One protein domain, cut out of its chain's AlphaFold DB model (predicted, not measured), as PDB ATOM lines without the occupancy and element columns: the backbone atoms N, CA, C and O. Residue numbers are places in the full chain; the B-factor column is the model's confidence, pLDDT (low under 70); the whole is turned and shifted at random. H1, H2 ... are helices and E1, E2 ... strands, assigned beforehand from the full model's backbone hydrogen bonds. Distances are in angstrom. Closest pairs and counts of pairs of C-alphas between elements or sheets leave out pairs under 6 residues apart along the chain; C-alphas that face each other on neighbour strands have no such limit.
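What this domain is: This is residues 40 to 93 of the 117 residues of an uncharacterized protein of Escovopsis weberi (UniProt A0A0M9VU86). There is little regular structure: a small three-strand sheet, a meander in which each strand is the antiparallel neighbour of the one before, has the short helix H1 away from it, and residues 80 to 93 fold back from H1 toward the sheet. The 54 printed residues hold E1, E2, E3 and H1 in that order, a mixed class with 15 residues in named elements. The whole is compact, radius of gyration of the C-alphas 10.2 A, spanning 28 by 27 by 21 A.

Where its parts are: E1 is residues 50 to 53, 10.1 A long, from C-alpha 50 at (13.726, 4.814, 73.174). E2 is residues 62 to 64, 6.7 A, and E3 residues 70 to 72, 7.0 A. H1 is residues 75 to 79, 5.8 A, ending at (13.406, -10.668, 79.939).

How they stand to each other: E1 and E2 form a hairpin at 141 degrees, with N 52 and O 62 2.8 A apart. E2 and E3 form another at 145 degrees, with N 63 and O 71 2.8 A apart. H1 is not on the sheet; its O i to N i+4 pair is within hydrogen-bond range.

The domain as a whole: The printed part has no cut and no long link. pLDDT is under 70 in residues 40 to 44 and 53 to 60.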
ATOM      1  N   ARG A  40      18.616   3.040  67.282       60.16
ATOM      2  CA  ARG A  40      17.435   3.541  67.983       60.16
ATOM      3  C   ARG A  40      16.265   2.639  67.630       60.16
ATOM      4  O   ARG A  40      15.925   2.538  66.452       60.16
ATOM      5  N   ASP A  41      15.634   2.045  68.633       66.56
ATOM      6  CA  ASP A  41      14.353   1.378  68.401       66.56
ATOM      7  C   ASP A  41      13.273   2.428  68.078       66.56
ATOM      8  O   ASP A  41      13.146   3.466  68.741       66.56
ATOM      9  N   THR A  42      12.518   2.166  67.014       59.75
ATOM     10  CA  THR A  42      11.378   2.971  66.568       59.75
ATOM     11  C   THR A  42      10.084   2.621  67.299       59.75
ATOM     12  O   THR A  42       9.060   3.243  67.025       59.75
ATOM     13  N   ALA A  43      10.101   1.637  68.203       62.56
ATOM     14  CA  ALA A  43       8.947   1.282  69.011       62.56
ATOM     15  C   ALA A  43       8.428   2.493  69.809       62.56
ATOM     16  O   ALA A  43       9.175   3.200  70.492       62.56
ATOM     17  N   ASN A  44       7.117   2.725  69.709       60.00
ATOM     18  CA  ASN A  44       6.420   3.734  70.494       60.00
ATOM     19  C   ASN A  44       6.180   3.180  71.901       60.00
ATOM     20  O   ASN A  44       5.315   2.329  72.097       60.00
ATOM     21  N   THR A  45       6.952   3.656  72.871       72.06
ATOM     22  CA  THR A  45       6.741   3.380  74.296       72.06
ATOM     23  C   THR A  45       5.794   4.416  74.898       72.06
ATOM     24  O   THR A  45       5.800   5.581  74.492       72.06
ATOM     25  N   ALA A  46       4.987   4.025  75.886       75.44
ATOM     26  CA  ALA A  46       4.123   4.948  76.622       75.44
ATOM     27  C   ALA A  46       4.948   5.989  77.401       75.44
ATOM     28  O   ALA A  46       4.526   7.134  77.556       75.44
ATOM     29  N   SER A  47       6.152   5.606  77.835       71.94
ATOM     30  CA  SER A  47       7.144   6.485  78.460       71.94
ATOM     31  C   SER A  47       7.825   7.465  77.490       71.94
ATOM     32  O   SER A  47       8.517   8.382  77.935       71.94
ATOM     33  N   GLY A  48       7.686   7.275  76.170       77.56
ATOM     34  CA  GLY A  48       8.441   8.014  75.151       77.56
ATOM     35  C   GLY A  48       9.951   7.735  75.171       77.56
ATOM     36  O   GLY A  48      10.721   8.414  74.490       77.56
ATOM     37  N   CYS A  49      10.397   6.764  75.971       79.38
ATOM     38  CA  CYS A  49      11.788   6.357  76.068       79.38
ATOM     39  C   CYS A  49      12.145   5.375  74.957       79.38
ATOM     40  O   CYS A  49      11.500   4.338  74.790       79.38
ATOM     41  N   HIS A  50      13.229   5.662  74.248       78.25
ATOM     42  CA  HIS A  50      13.726   4.814  73.174       78.25
ATOM     43  C   HIS A  50      14.938   4.018  73.623       78.25
ATOM     44  O   HIS A  50      15.772   4.504  74.389       78.25
ATOM     45  N   TYR A  51      15.031   2.805  73.101       74.00
ATOM     46  CA  TYR A  51      16.159   1.914  73.291       74.00
ATOM     47  C   TYR A  51      17.327   2.348  72.402       74.00
ATOM     48  O   TYR A  51      17.124   2.665  71.229       74.00
ATOM     49  N   TYR A  52      18.537   2.362  72.960       73.00
ATOM     50  CA  TYR A  52      19.786   2.651  72.259       73.00
ATOM     51  C   TYR A  52      20.816   1.570  72.579       73.00
ATOM     52  O   TYR A  52      21.202   1.381  73.734       73.00
ATOM     53  N   MET A  53      21.316   0.907  71.538       69.31
ATOM     54  CA  MET A  53      22.400  -0.074  71.634       69.31
ATOM     55  C   MET A  53      23.437   0.188  70.546       69.31
ATOM     56  O   MET A  53      23.077   0.471  69.405       69.31
ATOM     57  N   SER A  54      24.723   0.092  70.882       61.59
ATOM     58  CA  SER A  54      25.791   0.092  69.880       61.59
ATOM     59  C   SER A  54      26.006  -1.351  69.412       61.59
ATOM     60  O   SER A  54      26.496  -2.155  70.199       61.59
ATOM     61  N   PRO A  55      25.671  -1.720  68.162       54.84
ATOM     62  CA  PRO A  55      25.759  -3.111  67.696       54.84
ATOM     63  C   PRO A  55      27.193  -3.666  67.674       54.84
ATOM     64  O   PRO A  55      27.402  -4.873  67.589       54.84
ATOM     65  N   SER A  56      28.190  -2.789  67.727       51.50
ATOM     66  CA  SER A  56      29.616  -3.115  67.717       51.50
ATOM     67  C   SER A  56      30.258  -3.104  69.102       51.50
ATOM     68  O   SER A  56      31.423  -3.489  69.218       51.50
ATOM     69  N   CYS A  57      29.555  -2.631  70.136       54.03
ATOM     70  CA  CYS A  57      30.117  -2.537  71.473       54.03
ATOM     71  C   CYS A  57      29.374  -3.450  72.455       54.03
ATOM     72  O   CYS A  57      28.161  -3.603  72.367       54.03
ATOM     73  N   CYS A  58      30.099  -4.046  73.412       57.06
ATOM     74  CA  CYS A  58      29.502  -4.871  74.474       57.06
ATOM     75  C   CYS A  58      28.864  -4.019  75.578       57.06
ATOM     76  O   CYS A  58      28.883  -4.402  76.749       57.06
ATOM     77  N   ASP A  59      28.381  -2.831  75.248       59.50
ATOM     78  CA  ASP A  59      27.762  -2.001  76.262       59.50
ATOM     79  C   ASP A  59      26.363  -2.501  76.531       59.50
ATOM     80  O   ASP A  59      25.643  -2.938  75.627       59.50
ATOM     81  N   ASN A  60      25.978  -2.399  77.796       61.31
ATOM     82  CA  ASN A  60      24.599  -2.627  78.151       61.31
ATOM     83  C   ASN A  60      23.731  -1.618  77.391       61.31
ATOM     84  O   ASN A  60      24.065  -0.427  77.351       61.31
ATOM     85  N   PRO A  61      22.627  -2.074  76.789       71.94
ATOM     86  CA  PRO A  61      21.687  -1.169  76.160       71.94
ATOM     87  C   PRO A  61      21.135  -0.166  77.171       71.94
ATOM     88  O   PRO A  61      20.927  -0.480  78.347       71.94
ATOM     89  N   VAL A  62      20.880   1.045  76.689       79.31
ATOM     90  CA  VAL A  62      20.387   2.159  77.500       79.31
ATOM     91  C   VAL A  62      19.097   2.720  76.920       79.31
ATOM     92  O   VAL A  62      18.794   2.551  75.740       79.31
ATOM     93  N   CYS A  63      18.346   3.427  77.751       81.94
ATOM     94  CA  CYS A  63      17.111   4.094  77.378       81.94
ATOM     95  C   CYS A  63      17.325   5.610  77.396       81.94
ATOM     96  O   CYS A  63      17.726   6.149  78.426       81.94
ATOM     97  N   LYS A  64      17.047   6.316  76.293       80.44
ATOM     98  CA  LYS A  64      16.965   7.790  76.315       80.44
ATOM     99  C   LYS A  64      15.516   8.232  76.239       80.44
ATOM    100  O   LYS A  64      14.786   7.797  75.346       80.44
ATOM    101  N   CYS A  65      15.137   9.106  77.159       81.31
ATOM    102  CA  CYS A  65      13.772   9.582  77.326       81.31
ATOM    103  C   CYS A  65      13.630  11.056  76.894       81.31
ATOM    104  O   CYS A  65      14.639  11.742  76.692       81.31
ATOM    105  N   PRO A  66      12.394  11.569  76.730       82.38
ATOM    106  CA  PRO A  66      12.144  12.940  76.268       82.38
ATOM    107  C   PRO A  66      12.640  14.033  77.225       82.38
ATOM    108  O   PRO A  66      12.797  15.181  76.822       82.38
ATOM    109  N   ASP A  67      12.908  13.683  78.481       81.00
ATOM    110  CA  ASP A  67      13.496  14.566  79.492       81.00
ATOM    111  C   ASP A  67      15.009  14.797  79.309       81.00
ATOM    112  O   ASP A  67      15.630  15.511  80.097       81.00
ATOM    113  N   GLY A  68      15.609  14.190  78.280       76.62
ATOM    114  CA  GLY A  68      17.026  14.311  77.949       76.62
ATOM    115  C   GLY A  68      17.944  13.444  78.812       76.62
ATOM    116  O   GLY A  68      19.162  13.479  78.629       76.62
ATOM    117  N   LYS A  69      17.391  12.649  79.735       79.88
ATOM    118  CA  LYS A  69      18.166  11.774  80.615       79.88
ATOM    119  C   LYS A  69      18.381  10.406  79.979       79.88
ATOM    120  O   LYS A  69      17.631   9.950  79.111       79.88
ATOM    121  N   THR A  70      19.445   9.751  80.435       79.69
ATOM    122  CA  THR A  70      19.748   8.363  80.087       79.69
ATOM    123  C   THR A  70      19.432   7.481  81.285       79.69
ATOM    124  O   THR A  70      19.777   7.809  82.420       79.69
ATOM    125  N   TYR A  71      18.770   6.368  81.016       82.38
ATOM    126  CA  TYR A  71      18.356   5.383  81.997       82.38
ATOM    127  C   TYR A  71      18.900   4.014  81.624       82.38
ATOM    128  O   TYR A  71      19.122   3.707  80.450       82.38
ATOM    129  N   GLU A  72      19.058   3.168  82.628       81.88
ATOM    130  CA  GLU A  72      19.320   1.757  82.415       81.88
ATOM    131  C   GLU A  72      18.109   1.093  81.762       81.88
ATOM    132  O   GLU A  72      16.949   1.428  82.036       81.88
ATOM    133  N   MET A  73      18.376   0.100  80.922       83.50
ATOM    134  CA  MET A  73      17.331  -0.802  80.473       83.50
ATOM    135  C   MET A  73      16.776  -1.588  81.667       83.50
ATOM    136  O   MET A  73      17.512  -2.247  82.404       83.50
ATOM    137  N   ASN A  74      15.455  -1.580  81.831       85.56
ATOM    138  CA  ASN A  74      14.773  -2.430  82.792       85.56
ATOM    139  C   ASN A  74      14.753  -3.878  82.276       85.56
ATOM    140  O   ASN A  74      13.826  -4.321  81.593       85.56
ATOM    141  N   GLY A  75      15.800  -4.629  82.623       78.56
ATOM    142  CA  GLY A  75      15.948  -6.028  82.224       78.56
ATOM    143  C   GLY A  75      14.814  -6.926  82.725       78.56
ATOM    144  O   GLY A  75      14.460  -7.886  82.047       78.56
ATOM    145  N   ARG A  76      14.179  -6.609  83.863       79.56
ATOM    146  CA  ARG A  76      13.013  -7.368  84.340       79.56
ATOM    147  C   ARG A  76      11.854  -7.239  83.356       79.56
ATOM    148  O   ARG A  76      11.292  -8.246  82.938       79.56
ATOM    149  N   ASN A  77      11.549  -6.015  82.941       80.69
ATOM    150  CA  ASN A  77      10.488  -5.756  81.971       80.69
ATOM    151  C   ASN A  77      10.744  -6.464  80.639       80.69
ATOM    152  O   ASN A  77       9.821  -7.027  80.063       80.69
ATOM    153  N   TYR A  78      11.994  -6.500  80.190       79.62
ATOM    154  CA  TYR A  78      12.348  -7.129  78.923       79.62
ATOM    155  C   TYR A  78      12.394  -8.656  78.975       79.62
ATOM    156  O   TYR A  78      11.706  -9.326  78.212       79.62
ATOM    157  N   TYR A  79      13.172  -9.225  79.898       77.44
ATOM    158  CA  TYR A  79      13.406 -10.668  79.939       77.44
ATOM    159  C   TYR A  79      12.273 -11.449  80.605       77.44
ATOM    160  O   TYR A  79      12.094 -12.621  80.292       77.44
ATOM    161  N   GLN A  80      11.535 -10.839  81.539       77.81
ATOM    162  CA  GLN A  80      10.523 -11.546  82.338       77.81
ATOM    163  C   GLN A  80       9.091 -11.176  81.954       77.81
ATOM    164  O   GLN A  80       8.188 -11.987  82.133       77.81
ATOM    165  N   HIS A  81       8.876  -9.966  81.435       75.75
ATOM    166  CA  HIS A  81       7.543  -9.477  81.079       75.75
ATOM    167  C   HIS A  81       7.361  -9.239  79.575       75.75
ATOM    168  O   HIS A  81       6.287  -8.806  79.169       75.75
ATOM    169  N   HIS A  82       8.378  -9.531  78.753       75.75
ATOM    170  CA  HIS A  82       8.353  -9.350  77.295       75.75
ATOM    171  C   HIS A  82       7.936  -7.937  76.849       75.75
ATOM    172  O   HIS A  82       7.329  -7.752  75.797       75.75
ATOM    173  N   MET A  83       8.261  -6.931  77.658       79.50
ATOM    174  CA  MET A  83       8.042  -5.520  77.351       79.50
ATOM    175  C   MET A  83       9.312  -4.908  76.751       79.50
ATOM    176  O   MET A  83      10.389  -5.493  76.788       79.50
ATOM    177  N   HIS A  84       9.221  -3.679  76.249       79.88
ATOM    178  CA  HIS A  84      10.338  -3.001  75.580       79.88
ATOM    179  C   HIS A  84      11.564  -2.741  76.495       79.88
ATOM    180  O   HIS A  84      12.645  -2.405  76.024       79.88
ATOM    181  N   GLY A  85      11.436  -2.864  77.821       79.75
ATOM    182  CA  GLY A  85      12.542  -2.648  78.769       79.75
ATOM    183  C   GLY A  85      12.897  -1.173  79.009       79.75
ATOM    184  O   GLY A  85      13.452  -0.847  80.049       79.75
ATOM    185  N   CYS A  86      12.511  -0.266  78.111       81.25
ATOM    186  CA  CYS A  86      12.492   1.183  78.369       81.25
ATOM    187  C   CYS A  86      11.113   1.703  78.802       81.25
ATOM    188  O   CYS A  86      10.901   2.912  78.871       81.25
ATOM    189  N   ASP A  87      10.169   0.802  79.080       82.56
ATOM    190  CA  ASP A  87       8.804   1.158  79.460       82.56
ATOM    191  C   ASP A  87       8.288   0.291  80.625       82.56
ATOM    192  O   ASP A  87       7.991  -0.892  80.430       82.56
ATOM    193  N   PRO A  88       8.239   0.833  81.856       83.94
ATOM    194  CA  PRO A  88       9.061   1.953  82.334       83.94
ATOM    195  C   PRO A  88      10.572   1.634  82.286       83.94
ATOM    196  O   PRO A  88      10.954   0.457  82.366       83.94
ATOM    197  N   PRO A  89      11.441   2.658  82.176       85.88
ATOM    198  CA  PRO A  89      12.889   2.471  82.230       85.88
ATOM    199  C   PRO A  89      13.366   2.062  83.636       85.88
ATOM    200  O   PRO A  89      12.596   2.049  84.599       85.88
ATOM    201  N   GLY A  90      14.643   1.687  83.740       84.88
ATOM    202  CA  GLY A  90      15.308   1.370  85.002       84.88
ATOM    203  C   GLY A  90      15.770   2.615  85.767       84.88
ATOM    204  O   GLY A  90      15.122   3.662  85.752       84.88
ATOM    205  N   ALA A  91      16.907   2.500  86.456       84.25
ATOM    206  CA  ALA A  91      17.491   3.607  87.210       84.25
ATOM    207  C   ALA A  91      18.082   4.689  86.287       84.25
ATOM    208  O   ALA A  91      18.515   4.407  85.168       84.25
ATOM    209  N   ILE A  92      18.108   5.937  86.767       81.88
ATOM    210  CA  ILE A  92      18.772   7.047  86.073       81.88
ATOM    211  C   ILE A  92      20.292   6.850  86.082       81.88
ATOM    212  O   ILE A  92      20.888   6.505  87.099       81.88
ATOM    213  N   MET A  93      20.928   7.109  84.944       75.69
ATOM    214  CA  MET A  93      22.371   7.003  84.773       75.69
ATOM    215  C   MET A  93      23.018   8.389  84.897       75.69
ATOM    216  O   MET A  93      23.271   9.058  83.898       75.69
TER     217      MET A  93